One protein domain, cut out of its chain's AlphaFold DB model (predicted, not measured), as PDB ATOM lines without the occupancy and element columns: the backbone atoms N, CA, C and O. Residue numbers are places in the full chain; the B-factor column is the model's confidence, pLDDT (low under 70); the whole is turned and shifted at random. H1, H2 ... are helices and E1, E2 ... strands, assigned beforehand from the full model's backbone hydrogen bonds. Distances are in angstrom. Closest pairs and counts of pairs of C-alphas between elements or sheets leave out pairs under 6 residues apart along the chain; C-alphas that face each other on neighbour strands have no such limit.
ATOM      1  N   GLU A  13      36.393 -18.632 -30.673       69.69
ATOM      2  CA  GLU A  13      35.988 -17.263 -30.939       69.69
ATOM      3  C   GLU A  13      34.753 -17.279 -31.844       69.69
ATOM      4  O   GLU A  13      34.804 -17.764 -32.976       69.69
ATOM      5  N   LEU A  14      33.639 -16.750 -31.343       75.44
ATOM      6  CA  LEU A  14      32.482 -16.434 -32.169       75.44
ATOM      7  C   LEU A  14      32.715 -15.096 -32.882       75.44
ATOM      8  O   LEU A  14      32.827 -14.070 -32.206       75.44
ATOM      9  N   PRO A  15      32.731 -15.063 -34.229       77.19
ATOM     10  CA  PRO A  15      32.831 -13.810 -34.975       77.19
ATOM     11  C   PRO A  15      31.702 -12.828 -34.632       77.19
ATOM     12  O   PRO A  15      31.922 -11.622 -34.616       77.19
ATOM     13  N   GLU A  16      30.512 -13.348 -34.323       80.88
ATOM     14  CA  GLU A  16      29.339 -12.587 -33.866       80.88
ATOM     15  C   GLU A  16      29.662 -11.805 -32.586       80.88
ATOM     16  O   GLU A  16      29.443 -10.600 -32.515       80.88
ATOM     17  N   VAL A  17      30.324 -12.450 -31.620       82.00
ATOM     18  CA  VAL A  17      30.738 -11.810 -30.362       82.00
ATOM     19  C   VAL A  17      31.839 -10.776 -30.593       82.00
ATOM     20  O   VAL A  17      31.858  -9.749 -29.927       82.00
ATOM     21  N   MET A  18      32.745 -10.972 -31.553       81.19
ATOM     22  CA  MET A  18      33.734  -9.930 -31.877       81.19
ATOM     23  C   MET A  18      33.122  -8.714 -32.585       81.19
ATOM     24  O   MET A  18      33.615  -7.594 -32.418       81.19
ATOM     25  N   ASN A  19      32.048  -8.923 -33.349       84.44
ATOM     26  CA  ASN A  19      31.304  -7.861 -34.029       84.44
ATOM     27  C   ASN A  19      30.277  -7.157 -33.126       84.44
ATOM     28  O   ASN A  19      29.846  -6.053 -33.465       84.44
ATOM     29  N   ALA A  20      29.931  -7.767 -31.994       90.00
ATOM     30  CA  ALA A  20      29.044  -7.239 -30.967       90.00
ATOM     31  C   ALA A  20      29.559  -5.929 -30.334       90.00
ATOM     32  O   ALA A  20      30.715  -5.511 -30.512       90.00
ATOM     33  N   HIS A  21      28.696  -5.295 -29.548       91.56
ATOM     34  CA  HIS A  21      29.023  -4.125 -28.738       91.56
ATOM     35  C   HIS A  21      29.661  -4.579 -27.436       91.56
ATOM     36  O   HIS A  21      29.096  -5.399 -26.724       91.56
ATOM     37  N   TRP A  22      30.859  -4.083 -27.144       93.56
ATOM     38  CA  TRP A  22      31.576  -4.408 -25.915       93.56
ATOM     39  C   TRP A  22      31.622  -3.169 -25.038       93.56
ATOM     40  O   TRP A  22      32.082  -2.118 -25.488       93.56
ATOM     41  N   LEU A  23      31.173  -3.316 -23.800       94.31
ATOM     42  CA  LEU A  23      31.007  -2.250 -22.826       94.31
ATOM     43  C   LEU A  23      31.618  -2.704 -21.502       94.31
ATOM     44  O   LEU A  23      31.415  -3.840 -21.086       94.31
ATOM     45  N   VAL A  24      32.351  -1.831 -20.826       94.19
ATOM     46  CA  VAL A  24      32.810  -2.070 -19.453       94.19
ATOM     47  C   VAL A  24      32.022  -1.166 -18.525       94.19
ATOM     48  O   VAL A  24      31.901   0.024 -18.796       94.19
ATOM     49  N   HIS A  25      31.476  -1.731 -17.452       93.75
ATOM     50  CA  HIS A  25      30.789  -0.958 -16.423       93.75
ATOM     51  C   HIS A  25      31.810  -0.275 -15.506       93.75
ATOM     52  O   HIS A  25      32.615  -0.943 -14.854       93.75
ATOM     53  N   ASP A  26      31.749   1.049 -15.406       92.19
ATOM     54  CA  ASP A  26      32.802   1.872 -14.803       92.19
ATOM     55  C   ASP A  26      32.997   1.614 -13.295       92.19
ATOM     56  O   ASP A  26      34.096   1.792 -12.767       92.19
ATOM     57  N   GLU A  27      31.949   1.197 -12.573       90.62
ATOM     58  CA  GLU A  27      32.050   0.944 -11.124       90.62
ATOM     59  C   GLU A  27      32.573  -0.454 -10.772       90.62
ATOM     60  O   GLU A  27      33.180  -0.641  -9.715       90.62
ATOM     61  N   THR A  28      32.297  -1.446 -11.619       88.62
ATOM     62  CA  THR A  28      32.528  -2.869 -11.319       88.62
ATOM     63  C   THR A  28      33.633  -3.475 -12.168       88.62
ATOM     64  O   THR A  28      34.093  -4.568 -11.844       88.62
ATOM     65  N   ASP A  29      34.069  -2.772 -13.216       88.06
ATOM     66  CA  ASP A  29      35.008  -3.256 -14.233       88.06
ATOM     67  C   ASP A  29      34.490  -4.513 -14.966       88.06
ATOM     68  O   ASP A  29      35.248  -5.264 -15.578       88.06
ATOM     69  N   ALA A  30      33.176  -4.766 -14.887       89.69
ATOM     70  CA  ALA A  30      32.539  -5.923 -15.495       89.69
ATOM     71  C   ALA A  30      32.343  -5.700 -16.998       89.69
ATOM     72  O   ALA A  30      31.869  -4.644 -17.426       89.69
ATOM     73  N   LEU A  31      32.696  -6.715 -17.788       90.56
ATOM     74  CA  LEU A  31      32.546  -6.707 -19.238       90.56
ATOM     75  C   LEU A  31      31.147  -7.183 -19.633       90.56
ATOM     76  O   LEU A  31      30.757  -8.308 -19.325       90.56
ATOM     77  N   TYR A  32      30.463  -6.354 -20.409       91.44
ATOM     78  CA  TYR A  32      29.201  -6.653 -21.062       91.44
ATOM     79  C   TYR A  32      29.407  -6.713 -22.573       91.44
ATOM     80  O   TYR A  32      30.051  -5.846 -23.165       91.44
ATOM     81  N   ILE A  33      28.874  -7.752 -23.210       91.62
ATOM     82  CA  ILE A  33      28.912  -7.934 -24.658       91.62
ATOM     83  C   ILE A  33      27.486  -8.105 -25.156       91.62
ATOM     84  O   ILE A  33      26.831  -9.086 -24.818       91.62
ATOM     85  N   ILE A  34      27.021  -7.165 -25.970       90.50
ATOM     86  CA  ILE A  34      25.648  -7.100 -26.468       90.50
ATOM     87  C   ILE A  34      25.663  -7.357 -27.968       90.50
ATOM     88  O   ILE A  34      26.367  -6.667 -28.708       90.50
ATOM     89  N   ALA A  35      24.920  -8.369 -28.409       87.88
ATOM     90  CA  ALA A  35      24.799  -8.693 -29.826       87.88
ATOM     91  C   ALA A  35      24.265  -7.499 -30.628       87.88
ATOM     92  O   ALA A  35      23.552  -6.655 -30.089       87.88
ATOM     93  N   ARG A  36      24.588  -7.449 -31.922       85.00
ATOM     94  CA  ARG A  36      23.935  -6.499 -32.826       85.00
ATOM     95  C   ARG A  36      22.486  -6.912 -33.063       85.00
ATOM     96  O   ARG A  36      22.143  -8.091 -32.937       85.00
ATOM     97  N   GLU A  37      21.656  -5.951 -33.458       73.12
ATOM     98  CA  GLU A  37      20.307  -6.248 -33.947       73.12
ATOM     99  C   GLU A  37      20.372  -7.343 -35.038       73.12
ATOM    100  O   GLU A  37      21.203  -7.283 -35.943       73.12
ATOM    101  N   ASP A  38      19.505  -8.357 -34.928       68.44
ATOM    102  CA  ASP A  38      19.412  -9.551 -35.794       68.44
ATOM    103  C   ASP A  38      20.441 -10.689 -35.580       68.44
ATOM    104  O   ASP A  38      20.319 -11.731 -36.237       68.44
ATOM    105  N   ASP A  39      21.386 -10.577 -34.641       70.62
ATOM    106  CA  ASP A  39      22.274 -11.694 -34.280       70.62
ATOM    107  C   ASP A  39      21.615 -12.661 -33.270       70.62
ATOM    108  O   ASP A  39      20.862 -12.276 -32.379       70.62
ATOM    109  N   GLY A  40      21.895 -13.966 -33.394       61.78
ATOM    110  CA  GLY A  40      21.286 -15.032 -32.575       61.78
ATOM    111  C   GLY A  40      21.842 -15.177 -31.150       61.78
ATOM    112  O   GLY A  40      21.680 -16.236 -30.542       61.78
ATOM    113  N   PHE A  41      22.540 -14.160 -30.646       71.88
ATOM    114  CA  PHE A  41      23.256 -14.162 -29.371       71.88
ATOM    115  C   PHE A  41      22.521 -13.270 -28.357       71.88
ATOM    116  O   PHE A  41      22.213 -12.126 -28.659       71.88
ATOM    117  N   GLU A  42      22.229 -13.783 -27.157       69.88
ATOM    118  CA  GLU A  42      21.489 -13.024 -26.126       69.88
ATOM    119  C   GLU A  42      22.359 -11.978 -25.407       69.88
ATOM    120  O   GLU A  42      21.838 -10.997 -24.891       69.88
ATOM    121  N   GLY A  43      23.685 -12.152 -25.403       80.06
ATOM    122  CA  GLY A  43      24.622 -11.277 -24.701       80.06
ATOM    123  C   GLY A  43      25.502 -12.023 -23.694       80.06
ATOM    124  O   GLY A  43      25.339 -13.217 -23.444       80.06
ATOM    125  N   TYR A  44      26.481 -11.321 -23.134       86.00
ATOM    126  CA  TYR A  44      27.349 -11.788 -22.054       86.00
ATOM    127  C   TYR A  44      27.494 -10.670 -21.026       86.00
ATOM    128  O   TYR A  44      27.757  -9.536 -21.409       86.00
ATOM    129  N   GLY A  45      27.366 -10.981 -19.743       85.31
ATOM    130  CA  GLY A  45      27.544 -10.028 -18.652       85.31
ATOM    131  C   GLY A  45      27.512 -10.737 -17.305       85.31
ATOM    132  O   GLY A  45      27.083 -11.888 -17.219       85.31
ATOM    133  N   ASP A  46      27.990 -10.054 -16.268       82.31
ATOM    134  CA  ASP A  46      28.009 -10.591 -14.902       82.31
ATOM    135  C   ASP A  46      26.695 -10.324 -14.136       82.31
ATOM    136  O   ASP A  46      26.455 -10.947 -13.100       82.31
ATOM    137  N   ASP A  47      25.851  -9.418 -14.641       87.69
ATOM    138  CA  ASP A  47      24.562  -9.032 -14.059       87.69
ATOM    139  C   ASP A  47      23.456  -9.100 -15.126       87.69
ATOM    140  O   ASP A  47      23.517  -8.397 -16.139       87.69
ATOM    141  N   ASP A  48      22.468  -9.970 -14.900       87.06
ATOM    142  CA  ASP A  48      21.368 -10.221 -15.838       87.06
ATOM    143  C   ASP A  48      20.432  -9.005 -15.976       87.06
ATOM    144  O   ASP A  48      19.941  -8.744 -17.072       87.06
ATOM    145  N   ASP A  49      20.215  -8.231 -14.903       89.19
ATOM    146  CA  ASP A  49      19.337  -7.054 -14.939       89.19
ATOM    147  C   ASP A  49      19.975  -5.956 -15.809       89.19
ATOM    148  O   ASP A  49      19.320  -5.357 -16.664       89.19
ATOM    149  N   ILE A  50      21.286  -5.738 -15.649       89.50
ATOM    150  CA  ILE A  50      22.052  -4.811 -16.495       89.50
ATOM    151  C   ILE A  50      22.088  -5.300 -17.947       89.50
ATOM    152  O   ILE A  50      21.956  -4.502 -18.878       89.50
ATOM    153  N   LEU A  51      22.273  -6.605 -18.152       88.69
ATOM    154  CA  LEU A  51      22.313  -7.190 -19.487       88.69
ATOM    155  C   LEU A  51      20.985  -6.975 -20.227       88.69
ATOM    156  O   LEU A  51      21.005  -6.555 -21.383       88.69
ATOM    157  N   GLU A  52      19.845  -7.190 -19.562       88.19
ATOM    158  CA  GLU A  52      18.514  -6.918 -20.121       88.19
ATOM    159  C   GLU A  52      18.317  -5.431 -20.456       88.19
ATOM    160  O   GLU A  52      17.774  -5.105 -21.517       88.19
ATOM    161  N   GLU A  53      18.777  -4.517 -19.596       90.56
ATOM    162  CA  GLU A  53      18.700  -3.075 -19.858       90.56
ATOM    163  C   GLU A  53      19.504  -2.666 -21.096       90.56
ATOM    164  O   GLU A  53      19.017  -1.880 -21.912       90.56
ATOM    165  N   LEU A  54      20.716  -3.200 -21.251       90.12
ATOM    166  CA  LEU A  54      21.571  -2.931 -22.406       90.12
ATOM    167  C   LEU A  54      21.015  -3.561 -23.686       90.12
ATOM    168  O   LEU A  54      21.068  -2.938 -24.743       90.12
ATOM    169  N   PHE A  55      20.437  -4.759 -23.597       87.88
ATOM    170  CA  PHE A  55      19.820  -5.445 -24.734       87.88
ATOM    171  C   PHE A  55      18.570  -4.721 -25.262       87.88
ATOM    172  O   PHE A  55      18.187  -4.892 -26.417       87.88
ATOM    173  N   ALA A  56      17.923  -3.895 -24.437       89.25
ATOM    174  CA  ALA A  56      16.789  -3.071 -24.852       89.25
ATOM    175  C   ALA A  56      17.189  -1.806 -25.642       89.25
ATOM    176  O   ALA A  56      16.305  -1.115 -26.157       89.25
ATOM    177  N   LEU A  57      18.485  -1.479 -25.710       90.81
ATOM    178  CA  LEU A  57      19.006  -0.322 -26.437       90.81
ATOM    179  C   LEU A  57      19.238  -0.648 -27.912       90.81
ATOM    180  O   LEU A  57      19.516  -1.784 -28.286       90.81
ATOM    181  N   THR A  58      19.157   0.375 -28.757       90.88
ATOM    182  CA  THR A  58      19.491   0.239 -30.179       90.88
ATOM    183  C   THR A  58      21.004   0.212 -30.401       90.88
ATOM    184  O   THR A  58      21.763   0.801 -29.630       90.88
ATOM    185  N   ASP A  59      21.450  -0.370 -31.520       90.44
ATOM    186  CA  ASP A  59      22.862  -0.330 -31.942       90.44
ATOM    187  C   ASP A  59      23.427   1.102 -31.928       90.44
ATOM    188  O   ASP A  59      24.555   1.330 -31.503       90.44
ATOM    189  N   SER A  60      22.625   2.089 -32.345       90.75
ATOM    190  CA  SER A  60      23.046   3.494 -32.358       90.75
ATOM    191  C   SER A  60      23.255   4.077 -30.962       90.75
ATOM    192  O   SER A  60      24.031   5.016 -30.837       90.75
ATOM    193  N   GLU A  61      22.536   3.594 -29.949       92.38
ATOM    194  CA  GLU A  61      22.728   4.016 -28.559       92.38
ATOM    195  C   GLU A  61      23.950   3.325 -27.955       92.38
ATOM    196  O   GLU A  61      24.732   3.971 -27.267       92.38
ATOM    197  N   LEU A  62      24.142   2.033 -28.245       91.00
ATOM    198  CA  LEU A  62      25.280   1.239 -27.766       91.00
ATOM    199  C   LEU A  62      26.619   1.680 -28.383       91.00
ATOM    200  O   LEU A  62      27.665   1.503 -27.761       91.00
ATOM    201  N   GLU A  63      26.593   2.257 -29.588       91.50
ATOM    202  CA  GLU A  63      27.759   2.840 -30.269       91.50
ATOM    203  C   GLU A  63      28.008   4.322 -29.901       91.50
ATOM    204  O   GLU A  63      29.005   4.896 -30.345       91.50
ATOM    205  N   ASP A  64      27.136   4.952 -29.104       94.19
ATOM    206  CA  ASP A  64      27.277   6.348 -28.673       94.19
ATOM    207  C   ASP A  64      28.049   6.436 -27.344       94.19
ATOM    208  O   ASP A  64      27.532   6.121 -26.268       94.19
ATOM    209  N   ASP A  65      29.305   6.889 -27.434       91.50
ATOM    210  CA  ASP A  65      30.204   7.063 -26.287       91.50
ATOM    211  C   ASP A  65      29.607   7.968 -25.191       91.50
ATOM    212  O   ASP A  65      29.768   7.677 -24.004       91.50
ATOM    213  N   ASP A  66      28.904   9.046 -25.556       93.81
ATOM    214  CA  ASP A  66      28.332   9.983 -24.585       93.81
ATOM    215  C   ASP A  66      27.115   9.352 -23.886       93.81
ATOM    216  O   ASP A  66      26.983   9.438 -22.662       93.81
ATOM    217  N   ALA A  67      26.247   8.668 -24.641       93.25
ATOM    218  CA  ALA A  67      25.069   7.995 -24.090       93.25
ATOM    219  C   ALA A  67      25.441   6.843 -23.142       93.25
ATOM    220  O   ALA A  67      24.789   6.648 -22.110       93.25
ATOM    221  N   MET A  68      26.487   6.084 -23.476       94.31
ATOM    222  CA  MET A  68      26.988   5.002 -22.628       94.31
ATOM    223  C   MET A  68      27.691   5.542 -21.383       94.31
ATOM    224  O   MET A  68      27.425   5.054 -20.282       94.31
ATOM    225  N   ALA A  69      28.481   6.610 -21.512       93.38
ATOM    226  CA  ALA A  69      29.113   7.255 -20.365       93.38
ATOM    227  C   ALA A  69      28.080   7.809 -19.366       93.38
ATOM    228  O   ALA A  69      28.263   7.686 -18.156       93.38
ATOM    229  N   GLU A  70      26.953   8.364 -19.835       93.00
ATOM    230  CA  GLU A  70      25.850   8.797 -18.958       93.00
ATOM    231  C   GLU A  70      25.210   7.637 -18.171       93.00
ATOM    232  O   GLU A  70      24.661   7.857 -17.087       93.00
ATOM    233  N   LYS A  71      25.301   6.409 -18.690       92.38
ATOM    234  CA  LYS A  71      24.835   5.175 -18.041       92.38
ATOM    235  C   LYS A  71      25.915   4.482 -17.199       92.38
ATOM    236  O   LYS A  71      25.608   3.476 -16.569       92.38
ATOM    237  N   GLY A  72      27.138   5.017 -17.159       94.06
ATOM    238  CA  GLY A  72      28.266   4.434 -16.425       94.06
ATOM    239  C   GLY A  72      28.982   3.311 -17.173       94.06
ATOM    240  O   GLY A  72      29.513   2.400 -16.536       94.06
ATOM    241  N   PHE A  73      28.967   3.349 -18.507       95.19
ATOM    242  CA  PHE A  73      29.668   2.390 -19.353       95.19
ATOM    243  C   PHE A  73      30.690   3.066 -20.259       95.19
ATOM    244  O   PHE A  73      30.441   4.120 -20.844       95.19
ATOM    245  N   THR A  74      31.800   2.370 -20.468       95.06
ATOM    246  CA  THR A  74      32.829   2.734 -21.438       95.06
ATOM    247  C   THR A  74      32.839   1.736 -22.595       95.06
ATOM    248  O   THR A  74      32.927   0.526 -22.377       95.06
ATOM    249  N   LEU A  75      32.801   2.226 -23.841       93.12
ATOM    250  CA  LEU A  75      32.925   1.371 -25.023       93.12
ATOM    251  C   LEU A  75      34.339   0.807 -25.151       93.12
ATOM    252  O   LEU A  75      35.350   1.513 -25.090       93.12
ATOM    253  N   VAL A  76      34.413  -0.488 -25.437       92.06
ATOM    254  CA  VAL A  76      35.670  -1.178 -25.707       92.06
ATOM    255  C   VAL A  76      35.923  -1.175 -27.206       92.06
ATOM    256  O   VAL A  76      35.273  -1.886 -27.987       92.06
ATOM    257  N   TYR A  77      36.921  -0.405 -27.628       86.31
ATOM    258  CA  TYR A  77      37.354  -0.382 -29.021       86.31
ATOM    259  C   TYR A  77      37.877  -1.752 -29.469       86.31
ATOM    260  O   TYR A  77      38.616  -2.418 -28.747       86.31
TER     261      TYR A  77
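This is residues 13 to 77 of the 92 residues of an uncharacterized protein of Crocinitomicaceae bacterium (UniProt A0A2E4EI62). A small antiparallel sheet of three strands, E2 - E1 - E3, forms a wall, with H2 over one face near the E2 edge and H4 beside E3 at the other edge. The short helices H1 and H3 sit at its rim, and a long loop, residues 35 to 47, runs out from E2 and folds back to H2. The 65 printed residues hold, in order, H1 E1 E2 H2 H3 H4 E3, a mixed class of helices and strands. The whole is compact, with a radius of gyration of the C-alphas of 10.7 A and spans of 27 by 23 by 21 A.

H1, residues 15 to 19, only grazes the sheet. E1, residues 21 to 25, and E2, residues 31 to 34, form a hairpin, with N 23 and O 32 2.8 A apart. H2, residues 48 to 55, is on the sheet at a height of 7.6 A, only just over E2, where 3 of its C-alphas fall; the closest C-alphas, of Ile 34 and Phe 55, are 6.3 A apart. H3, residues 59 to 62, only grazes the sheet. H4, residues 65 to 70, touches H3 only at the corner, and only just, with 3 pairs of C-alphas within 8 A. H4 stands only just at the sheet's level, at 3.8 A. E3, residues 73 to 75, is antiparallel to E1, with N 24 and O 74 2.9 A apart. H1, H2 and H4 have every O i to N i+4 pair within hydrogen-bond range; H3 is too short for one.

H1 begins at C-alpha 15 (32.831, -13.810, -34.975) and spans 6.2 A. E1 spans 12.8 A, E2 10.0 A, H2 10.2 A, H3 5.1 A and H4 8.7 A. E3, 6.6 A, ends at C-alpha 75 (32.925, 1.371, -25.023).

The C-alphas farthest apart, of Glu 13 and Glu 70, are 30.4 A apart. The printed part has no cut. The link from E2 to H2 is long, with 13 residues. Residues 13, 38, 40 and 42 have pLDDT under 70.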